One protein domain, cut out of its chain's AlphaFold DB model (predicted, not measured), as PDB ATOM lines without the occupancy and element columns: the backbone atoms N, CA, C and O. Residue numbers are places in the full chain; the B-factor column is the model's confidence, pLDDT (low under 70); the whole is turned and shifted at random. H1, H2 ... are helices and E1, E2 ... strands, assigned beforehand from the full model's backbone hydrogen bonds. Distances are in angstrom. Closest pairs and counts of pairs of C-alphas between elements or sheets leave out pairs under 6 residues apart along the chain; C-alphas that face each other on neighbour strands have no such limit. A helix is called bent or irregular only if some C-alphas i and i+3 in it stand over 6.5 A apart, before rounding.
ATOM      1  N   TYR A  19     194.318 194.061 164.657       92.75
ATOM      2  CA  TYR A  19     193.482 193.194 165.489       92.75
ATOM      3  C   TYR A  19     194.023 191.757 165.621       92.75
ATOM      4  O   TYR A  19     193.271 190.821 165.890       92.75
ATOM      5  N   GLY A  20     195.329 191.558 165.416       92.44
ATOM      6  CA  GLY A  20     196.007 190.268 165.600       92.44
ATOM      7  C   GLY A  20     195.768 189.230 164.498       92.44
ATOM      8  O   GLY A  20     196.236 188.102 164.621       92.44
ATOM      9  N   MET A  21     195.070 189.594 163.418       92.94
ATOM     10  CA  MET A  21     194.771 188.704 162.285       92.94
ATOM     11  C   MET A  21     195.214 189.282 160.933       92.94
ATOM     12  O   MET A  21     194.626 188.976 159.897       92.94
ATOM     13  N   GLY A  22     196.247 190.129 160.932       92.06
ATOM     14  CA  GLY A  22     196.589 190.926 159.756       92.06
ATOM     15  C   GLY A  22     195.430 191.844 159.369       92.06
ATOM     16  O   GLY A  22     194.641 192.251 160.221       92.06
ATOM     17  N   ASN A  23     195.274 192.115 158.073       93.19
ATOM     18  CA  ASN A  23     194.196 192.969 157.571       93.19
ATOM     19  C   ASN A  23     192.821 192.262 157.456       93.19
ATOM     20  O   ASN A  23     191.998 192.600 156.610       93.19
ATOM     21  N   ILE A  24     192.573 191.231 158.268       92.38
ATOM     22  CA  ILE A  24     191.316 190.473 158.265       92.38
ATOM     23  C   ILE A  24     190.451 190.945 159.431       92.38
ATOM     24  O   ILE A  24     190.916 190.968 160.568       92.38
ATOM     25  N   ASN A  25     189.168 191.222 159.171       90.75
ATOM     26  CA  ASN A  25     188.196 191.469 160.234       90.75
ATOM     27  C   ASN A  25     188.078 190.230 161.146       90.75
ATOM     28  O   ASN A  25     187.557 189.199 160.698       90.75
ATOM     29  N   PRO A  26     188.504 190.291 162.422       90.75
ATOM     30  CA  PRO A  26     188.448 189.137 163.319       90.75
ATOM     31  C   PRO A  26     187.009 188.669 163.584       90.75
ATOM     32  O   PRO A  26     186.788 187.486 163.849       90.75
ATOM     33  N   LEU A  27     186.006 189.547 163.444       89.50
ATOM     34  CA  LEU A  27     184.592 189.190 163.611       89.50
ATOM     35  C   LEU A  27     184.129 188.146 162.591       89.50
ATOM     36  O   LEU A  27     183.255 187.338 162.905       89.50
ATOM     37  N   ASN A  28     184.774 188.072 161.423       88.88
ATOM     38  CA  ASN A  28     184.477 187.063 160.404       88.88
ATOM     39  C   ASN A  28     184.875 185.642 160.845       88.88
ATOM     40  O   ASN A  28     184.466 184.658 160.220       88.88
ATOM     41  N   LYS A  29     185.665 185.513 161.918       91.69
ATOM     42  CA  LYS A  29     186.067 184.234 162.519       91.69
ATOM     43  C   LYS A  29     185.290 183.895 163.791       91.69
ATOM     44  O   LYS A  29     185.459 182.797 164.315       91.69
ATOM     45  N   ILE A  30     184.422 184.790 164.262       91.38
ATOM     46  CA  ILE A  30     183.619 184.584 165.468       91.38
ATOM     47  C   ILE A  30     182.231 184.064 165.090       91.38
ATOM     48  O   ILE A  30     181.576 184.560 164.173       91.38
ATOM     49  N   LYS A  31     181.769 183.058 165.837       93.19
ATOM     50  CA  LYS A  31     180.400 182.547 165.763       93.19
ATOM     51  C   LYS A  31     179.566 183.113 166.903       93.19
ATOM     52  O   LYS A  31     179.975 183.083 168.059       93.19
ATOM     53  N   PHE A  32     178.376 183.580 166.562       92.19
ATOM     54  CA  PHE A  32     177.389 184.127 167.480       92.19
ATOM     55  C   PHE A  32     176.188 183.191 167.579       92.19
ATOM     56  O   PHE A  32     175.943 182.373 166.693       92.19
ATOM     57  N   TYR A  33     175.420 183.344 168.651       93.69
ATOM     58  CA  TYR A  33     174.131 182.691 168.849       93.69
ATOM     59  C   TYR A  33     173.108 183.730 169.308       93.69
ATOM     60  O   TYR A  33     173.456 184.797 169.817       93.69
ATOM     61  N   SER A  34     171.825 183.431 169.115       91.62
ATOM     62  CA  SER A  34     170.742 184.322 169.536       91.62
ATOM     63  C   SER A  34     170.087 183.798 170.810       91.62
ATOM     64  O   SER A  34     170.072 182.594 171.067       91.62
ATOM     65  N   LYS A  35     169.493 184.690 171.614       93.38
ATOM     66  CA  LYS A  35     168.757 184.286 172.826       93.38
ATOM     67  C   LYS A  35     167.610 183.318 172.506       93.38
ATOM     68  O   LYS A  35     167.381 182.389 173.276       93.38
ATOM     69  N   CYS A  36     166.930 183.537 171.379       92.38
ATOM     70  CA  CYS A  36     165.786 182.741 170.929       92.38
ATOM     71  C   CYS A  36     166.195 181.406 170.294       92.38
ATOM     72  O   CYS A  36     165.400 180.475 170.277       92.38
ATOM     73  N   ASN A  37     167.423 181.299 169.780       89.44
ATOM     74  CA  ASN A  37     167.934 180.079 169.171       89.44
ATOM     75  C   ASN A  37     169.427 179.914 169.487       89.44
ATOM     76  O   ASN A  37     170.292 180.395 168.750       89.44
ATOM     77  N   LYS A  38     169.706 179.274 170.629       90.44
ATOM     78  CA  LYS A  38     171.060 179.103 171.184       90.44
ATOM     79  C   LYS A  38     171.869 177.992 170.506       90.44
ATOM     80  O   LYS A  38     173.089 178.012 170.589       90.44
ATOM     81  N   ASN A  39     171.202 177.052 169.834       94.56
ATOM     82  CA  ASN A  39     171.842 175.887 169.208       94.56
ATOM     83  C   ASN A  39     172.246 176.136 167.748       94.56
ATOM     84  O   ASN A  39     172.789 175.247 167.099       94.56
ATOM     85  N   VAL A  40     171.971 177.332 167.218       94.12
ATOM     86  CA  VAL A  40     172.326 177.718 165.852       94.12
ATOM     87  C   VAL A  40     173.384 178.810 165.897       94.12
ATOM     88  O   VAL A  40     173.141 179.917 166.380       94.12
ATOM     89  N   ALA A  41     174.558 178.478 165.368       93.81
ATOM     90  CA  ALA A  41     175.673 179.396 165.219       93.81
ATOM     91  C   ALA A  41     175.562 180.184 163.907       93.81
ATOM     92  O   ALA A  41     175.263 179.615 162.856       93.81
ATOM     93  N   PHE A  42     175.866 181.480 163.940       91.88
ATOM     94  CA  PHE A  42     175.895 182.334 162.750       91.88
ATOM     95  C   PHE A  42     177.068 183.324 162.788       91.88
ATOM     96  O   PHE A  42     177.633 183.593 163.845       91.88
ATOM     97  N   ASN A  43     177.444 183.859 161.625       91.31
ATOM     98  CA  ASN A  43     178.356 185.005 161.532       91.31
ATOM     99  C   ASN A  43     177.536 186.295 161.577       91.31
ATOM    100  O   ASN A  43     176.470 186.356 160.958       91.31
ATOM    101  N   LEU A  44     178.031 187.337 162.248       87.69
ATOM    102  CA  LEU A  44     177.412 188.654 162.122       87.69
ATOM    103  C   LEU A  44     177.627 189.182 160.697       87.69
ATOM    104  O   LEU A  44     178.764 189.193 160.230       87.69
ATOM    105  N   PRO A  45     176.568 189.606 159.995       81.88
ATOM    106  CA  PRO A  45     176.729 190.215 158.686       81.88
ATOM    107  C   PRO A  45     177.334 191.618 158.845       81.88
ATOM    108  O   PRO A  45     176.924 192.379 159.723       81.88
ATOM    109  N   GLU A  46     178.304 191.960 157.993       72.25
ATOM    110  CA  GLU A  46     179.071 193.215 158.089       72.25
ATOM    111  C   GLU A  46     178.170 194.458 158.039       72.25
ATOM    112  O   GLU A  46     178.387 195.416 158.774       72.25
ATOM    113  N   ASN A  47     177.074 194.401 157.278       74.31
ATOM    114  CA  ASN A  47     176.100 195.487 157.155       74.31
ATOM    115  C   ASN A  47     175.306 195.800 158.438       74.31
ATOM    116  O   ASN A  47     174.615 196.816 158.491       74.31
ATOM    117  N   LYS A  48     175.365 194.946 159.469       75.12
ATOM    118  CA  LYS A  48     174.745 195.222 160.775       75.12
ATOM    119  C   LYS A  48     175.646 196.024 161.707       75.12
ATOM    120  O   LYS A  48     175.185 196.452 162.764       75.12
ATOM    121  N   LEU A  49     176.909 196.218 161.341       78.75
ATOM    122  CA  LEU A  49     177.892 196.921 162.147       78.75
ATOM    123  C   LEU A  49     178.151 198.286 161.515       78.75
ATOM    124  O   LEU A  49     178.888 198.414 160.547       78.75
ATOM    125  N   MET A  50     177.524 199.316 162.081       74.50
ATOM    126  CA  MET A  50     177.566 200.681 161.542       74.50
ATOM    127  C   MET A  50     178.954 201.344 161.647       74.50
ATOM    128  O   MET A  50     179.191 202.355 160.997       74.50
ATOM    129  N   PHE A  51     179.870 200.783 162.448       80.00
ATOM    130  CA  PHE A  51     181.173 201.380 162.762       80.00
ATOM    131  C   PHE A  51     182.302 200.341 162.712       80.00
ATOM    132  O   PHE A  51     182.870 199.977 163.741       80.00
ATOM    133  N   MET A  52     182.607 199.833 161.518       85.81
ATOM    134  CA  MET A  52     183.808 199.023 161.284       85.81
ATOM    135  C   MET A  52     184.940 199.902 160.737       85.81
ATOM    136  O   MET A  52     184.666 200.813 159.952       85.81
ATOM    137  N   PRO A  53     186.202 199.649 161.124       88.62
ATOM    138  CA  PRO A  53     187.330 200.311 160.488       88.62
ATOM    139  C   PRO A  53     187.460 199.845 159.029       88.62
ATOM    140  O   PRO A  53     187.086 198.723 158.687       88.62
ATOM    141  N   SER A  54     188.002 200.702 158.164       87.44
ATOM    142  CA  SER A  54     188.273 200.373 156.756       87.44
ATOM    143  C   SER A  54     189.479 199.442 156.577       87.44
ATOM    144  O   SER A  54     189.567 198.750 155.566       87.44
ATOM    145  N   SER A  55     190.383 199.410 157.561       91.31
ATOM    146  CA  SER A  55     191.531 198.506 157.646       91.31
ATOM    147  C   SER A  55     191.614 197.885 159.042       91.31
ATOM    148  O   SER A  55     191.309 198.533 160.042       91.31
ATOM    149  N   PHE A  56     192.038 196.627 159.123       93.31
ATOM    150  CA  PHE A  56     192.244 195.893 160.378       93.31
ATOM    151  C   PHE A  56     193.726 195.730 160.735       93.31
ATOM    152  O   PHE A  56     194.046 195.237 161.820       93.31
ATOM    153  N   GLU A  57     194.620 196.166 159.847       95.50
ATOM    154  CA  GLU A  57     196.050 196.284 160.105       95.50
ATOM    155  C   GLU A  57     196.610 197.555 159.463       95.50
ATOM    156  O   GLU A  57     196.261 197.932 158.345       95.50
ATOM    157  N   GLU A  58     197.505 198.204 160.187       93.94
ATOM    158  CA  GLU A  58     198.230 199.393 159.784       93.94
ATOM    159  C   GLU A  58     199.704 199.235 160.151       93.94
ATOM    160  O   GLU A  58     200.093 198.452 161.027       93.94
ATOM    161  N   VAL A  59     200.544 200.006 159.470       92.62
ATOM    162  CA  VAL A  59     201.981 200.021 159.708       92.62
ATOM    163  C   VAL A  59     202.369 201.373 160.286       92.62
ATOM    164  O   VAL A  59     202.175 202.412 159.663       92.62
ATOM    165  N   LEU A  60     202.956 201.353 161.480       92.44
ATOM    166  CA  LEU A  60     203.488 202.530 162.146       92.44
ATOM    167  C   LEU A  60     205.010 202.558 161.992       92.44
ATOM    168  O   LEU A  60     205.717 201.690 162.511       92.44
ATOM    169  N   LEU A  61     205.516 203.586 161.317       91.94
ATOM    170  CA  LEU A  61     206.943 203.855 161.204       91.94
ATOM    171  C   LEU A  61     207.367 204.835 162.301       91.94
ATOM    172  O   LEU A  61     206.829 205.936 162.398       91.94
ATOM    173  N   ARG A  62     208.324 204.441 163.142       92.50
ATOM    174  CA  ARG A  62     208.915 205.317 164.161       92.50
ATOM    175  C   ARG A  62     210.396 205.513 163.898       92.50
ATOM    176  O   ARG A  62     211.116 204.546 163.653       92.50
ATOM    177  N   VAL A  63     210.835 206.762 163.995       92.06
ATOM    178  CA  VAL A  63     212.234 207.157 163.839       92.06
ATOM    179  C   VAL A  63     212.718 207.762 165.151       92.06
ATOM    180  O   VAL A  63     212.046 208.614 165.732       92.06
ATOM    181  N   TYR A  64     213.866 207.297 165.626       90.94
ATOM    182  CA  TYR A  64     214.475 207.690 166.890       90.94
ATOM    183  C   TYR A  64     215.904 208.175 166.668       90.94
ATOM    184  O   TYR A  64     216.555 207.781 165.703       90.94
ATOM    185  N   THR A  65     216.395 208.981 167.603       92.69
ATOM    186  CA  THR A  65     217.791 209.409 167.680       92.69
ATOM    187  C   THR A  65     218.223 209.471 169.135       92.69
ATOM    188  O   THR A  65     217.419 209.817 170.003       92.69
ATOM    189  N   ASP A  66     219.478 209.129 169.401       91.56
ATOM    190  CA  ASP A  66     220.111 209.369 170.701       91.56
ATOM    191  C   ASP A  66     220.699 210.792 170.808       91.56
ATOM    192  O   ASP A  66     221.105 211.221 171.887       91.56
ATOM    193  N   ASP A  67     220.714 211.544 169.700       92.00
ATOM    194  CA  ASP A  67     221.104 212.949 169.637       92.00
ATOM    195  C   ASP A  67     219.880 213.864 169.505       92.00
ATOM    196  O   ASP A  67     219.268 213.928 168.428       92.00
ATOM    197  N   PRO A  68     219.548 214.657 170.535       90.00
ATOM    198  CA  PRO A  68     218.490 215.654 170.444       90.00
ATOM    199  C   PRO A  68     218.721 216.689 169.338       90.00
ATOM    200  O   PRO A  68     217.747 217.178 168.762       90.00
ATOM    201  N   LYS A  69     219.978 217.003 168.991       91.56
ATOM    202  CA  LYS A  69     220.313 217.999 167.957       91.56
ATOM    203  C   LYS A  69     219.885 217.559 166.560       91.56
ATOM    204  O   LYS A  69     219.653 218.411 165.709       91.56
ATOM    205  N   LEU A  70     219.745 216.252 166.328       89.62
ATOM    206  CA  LEU A  70     219.329 215.706 165.035       89.62
ATOM    207  C   LEU A  70     217.809 215.686 164.853       89.62
ATOM    208  O   LEU A  70     217.340 215.445 163.743       89.62
ATOM    209  N   SER A  71     217.035 215.960 165.909       89.62
ATOM    210  CA  SER A  71     215.572 215.831 165.894       89.62
ATOM    211  C   SER A  71     214.917 216.606 164.754       89.62
ATOM    212  O   SER A  71     214.017 216.084 164.103       89.62
ATOM    213  N   GLU A  72     215.365 217.837 164.495       91.94
ATOM    214  CA  GLU A  72     214.764 218.675 163.455       91.94
ATOM    215  C   GLU A  72     215.114 218.171 162.053       91.94
ATOM    216  O   GLU A  72     214.227 217.947 161.237       91.94
ATOM    217  N   THR A  73     216.391 217.869 161.804       91.12
ATOM    218  CA  THR A  73     216.850 217.282 160.537       91.12
ATOM    219  C   THR A  73     216.126 215.974 160.220       91.12
ATOM    220  O   THR A  73     215.721 215.754 159.079       91.12
ATOM    221  N   ILE A  74     215.927 215.119 161.228       91.81
ATOM    222  CA  ILE A  74     215.205 213.852 161.087       91.81
ATOM    223  C   ILE A  74     213.739 214.098 160.743       91.81
ATOM    224  O   ILE A  74     213.236 213.462 159.821       91.81
ATOM    225  N   LYS A  75     213.053 215.020 161.432       92.25
ATOM    226  CA  LYS A  75     211.659 215.368 161.118       92.25
ATOM    227  C   LYS A  75     211.525 215.879 159.690       92.25
ATOM    228  O   LYS A  75     210.675 215.383 158.959       92.25
ATOM    229  N   THR A  76     212.374 216.821 159.278       93.75
ATOM    230  CA  THR A  76     212.355 217.355 157.911       93.75
ATOM    231  C   THR A  76     212.584 216.246 156.888       93.75
ATOM    232  O   THR A  76     211.793 216.099 155.962       93.75
ATOM    233  N   GLY A  77     213.615 215.416 157.081       91.44
ATOM    234  CA  GLY A  77     213.908 214.301 156.181       91.44
ATOM    235  C   GLY A  77     212.776 213.274 156.116       91.44
ATOM    236  O   GLY A  77     212.457 212.782 155.036       91.44
ATOM    237  N   PHE A  78     212.138 212.985 157.253       91.25
ATOM    238  CA  PHE A  78     210.991 212.088 157.331       91.25
ATOM    239  C   PHE A  78     209.780 212.643 156.577       91.25
ATOM    240  O   PHE A  78     209.202 211.930 155.762       91.25
ATOM    241  N   HIS A  79     209.434 213.918 156.770       92.00
ATOM    242  CA  HIS A  79     208.342 214.559 156.033       92.00
ATOM    243  C   HIS A  79     208.604 214.582 154.523       92.00
ATOM    244  O   HIS A  79     207.751 214.138 153.761       92.00
ATOM    245  N   SER A  80     209.807 214.970 154.088       93.56
ATOM    246  CA  SER A  80     210.176 214.938 152.665       93.56
ATOM    247  C   SER A  80     210.202 213.531 152.061       93.56
ATOM    248  O   SER A  80     210.148 213.384 150.842       93.56
ATOM    249  N   TYR A  81     210.358 212.486 152.878       89.00
ATOM    250  CA  TYR A  81     210.226 211.102 152.431       89.00
ATOM    251  C   TYR A  81     208.756 210.703 152.271       89.00
ATOM    252  O   TYR A  81     208.414 210.085 151.266       89.00
ATOM    253  N   LEU A  82     207.890 211.089 153.214       88.81
ATOM    254  CA  LEU A  82     206.451 210.827 153.133       88.81
ATOM    255  C   LEU A  82     205.812 211.507 151.915       88.81
ATOM    256  O   LEU A  82     205.057 210.860 151.206       88.81
ATOM    257  N   GLU A  83     206.199 212.744 151.599       92.81
ATOM    258  CA  GLU A  83     205.721 213.465 150.403       92.81
ATOM    259  C   GLU A  83     206.064 212.774 149.072       92.81
ATOM    260  O   GLU A  83     205.476 213.095 148.048       92.81
ATOM    261  N   LYS A  84     207.043 211.860 149.059       92.50
ATOM    262  CA  LYS A  84     207.417 211.081 147.865       92.50
ATOM    263  C   LYS A  84     206.727 209.722 147.793       92.50
ATOM    264  O   LYS A  84     206.906 209.019 146.800       92.50
TER     265      LYS A  84
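What this domain is: This is residues 19 to 84 of the 86 residues of an uncharacterized protein of Smittium mucronatum (UniProt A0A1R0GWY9). What does one see first? A long, drawn-out shape with no sheet and no packed core: the strand E1 runs out as an arm, and beyond Thr 65 the backbone folds back into the helix H2, with E1 and H2 making a V. At the other end a large loop, residues 30 to 56, runs out and comes back, with the short helix H1 just before it in the chain. What is it made of? The printed part has 66 residues, with two named helices and one named strand in the order H1, E1, H2; the class is mixed, helices and strands, though the named elements hold 28 residues, under half. How large is its outline? It is extended, with a radius of gyration of the C-alphas of 21.5 A, and a rod in outline, its C-alphas spanning 65 by 24 by 16 A.

Where its parts are: Where is the longest helix? H2 is residues 68 to 82, 21.6 A from first to last C-alpha, and its last C-alpha, that of Leu 82, is at (206.451, 210.827, 153.133). Where is the strand? E1 is residues 57 to 65, 26.5 A long, from C-alpha 57 at (196.050, 196.284, 160.105) to C-alpha 65 at (217.791, 209.409, 167.680). Where is the other helix? H1 is residues 26 to 29, 5.5 A long, with C-alpha 26 at (188.448, 189.137, 163.319).

How they stand to each other: How does H2 stand to E1? Their closest C-alphas, those of Thr 65 and Ser 71, are 7.0 A apart, and 2 pairs of C-alphas are within 8 A. Their centres are 13.7 A apart. Where is H1? H1 is apart from both E1 and H2. Does E1 have a partner? E1 pairs with no named strand. How do the helix backbones run? H2 is irregular, with C-alphas 69 and 72 7.2 A apart, and 9 of its 11 O i to N i+4 pairs are within hydrogen-bond range. H1 is too short for such a pair, and its one O i to N i+3 pair is within range.

The domain as a whole: How far does it reach? The two C-alphas farthest apart, those of Cys 36 and Lys 69, are 65.0 A apart, while those of Tyr 19 and Lys 84, the first and last printed, are 28.7 A apart. Which links are long? The link from H1 to E1 is long, with 27 residues, and the link from E1 to H2 is tight, with 2. What stands free? Residues 79 to 84 stand free, of which 79 to 82 belong to H2. Is the model whole and confident? The printed part has no cut, its mean pLDDT is 90.0, and no printed residue is under 70.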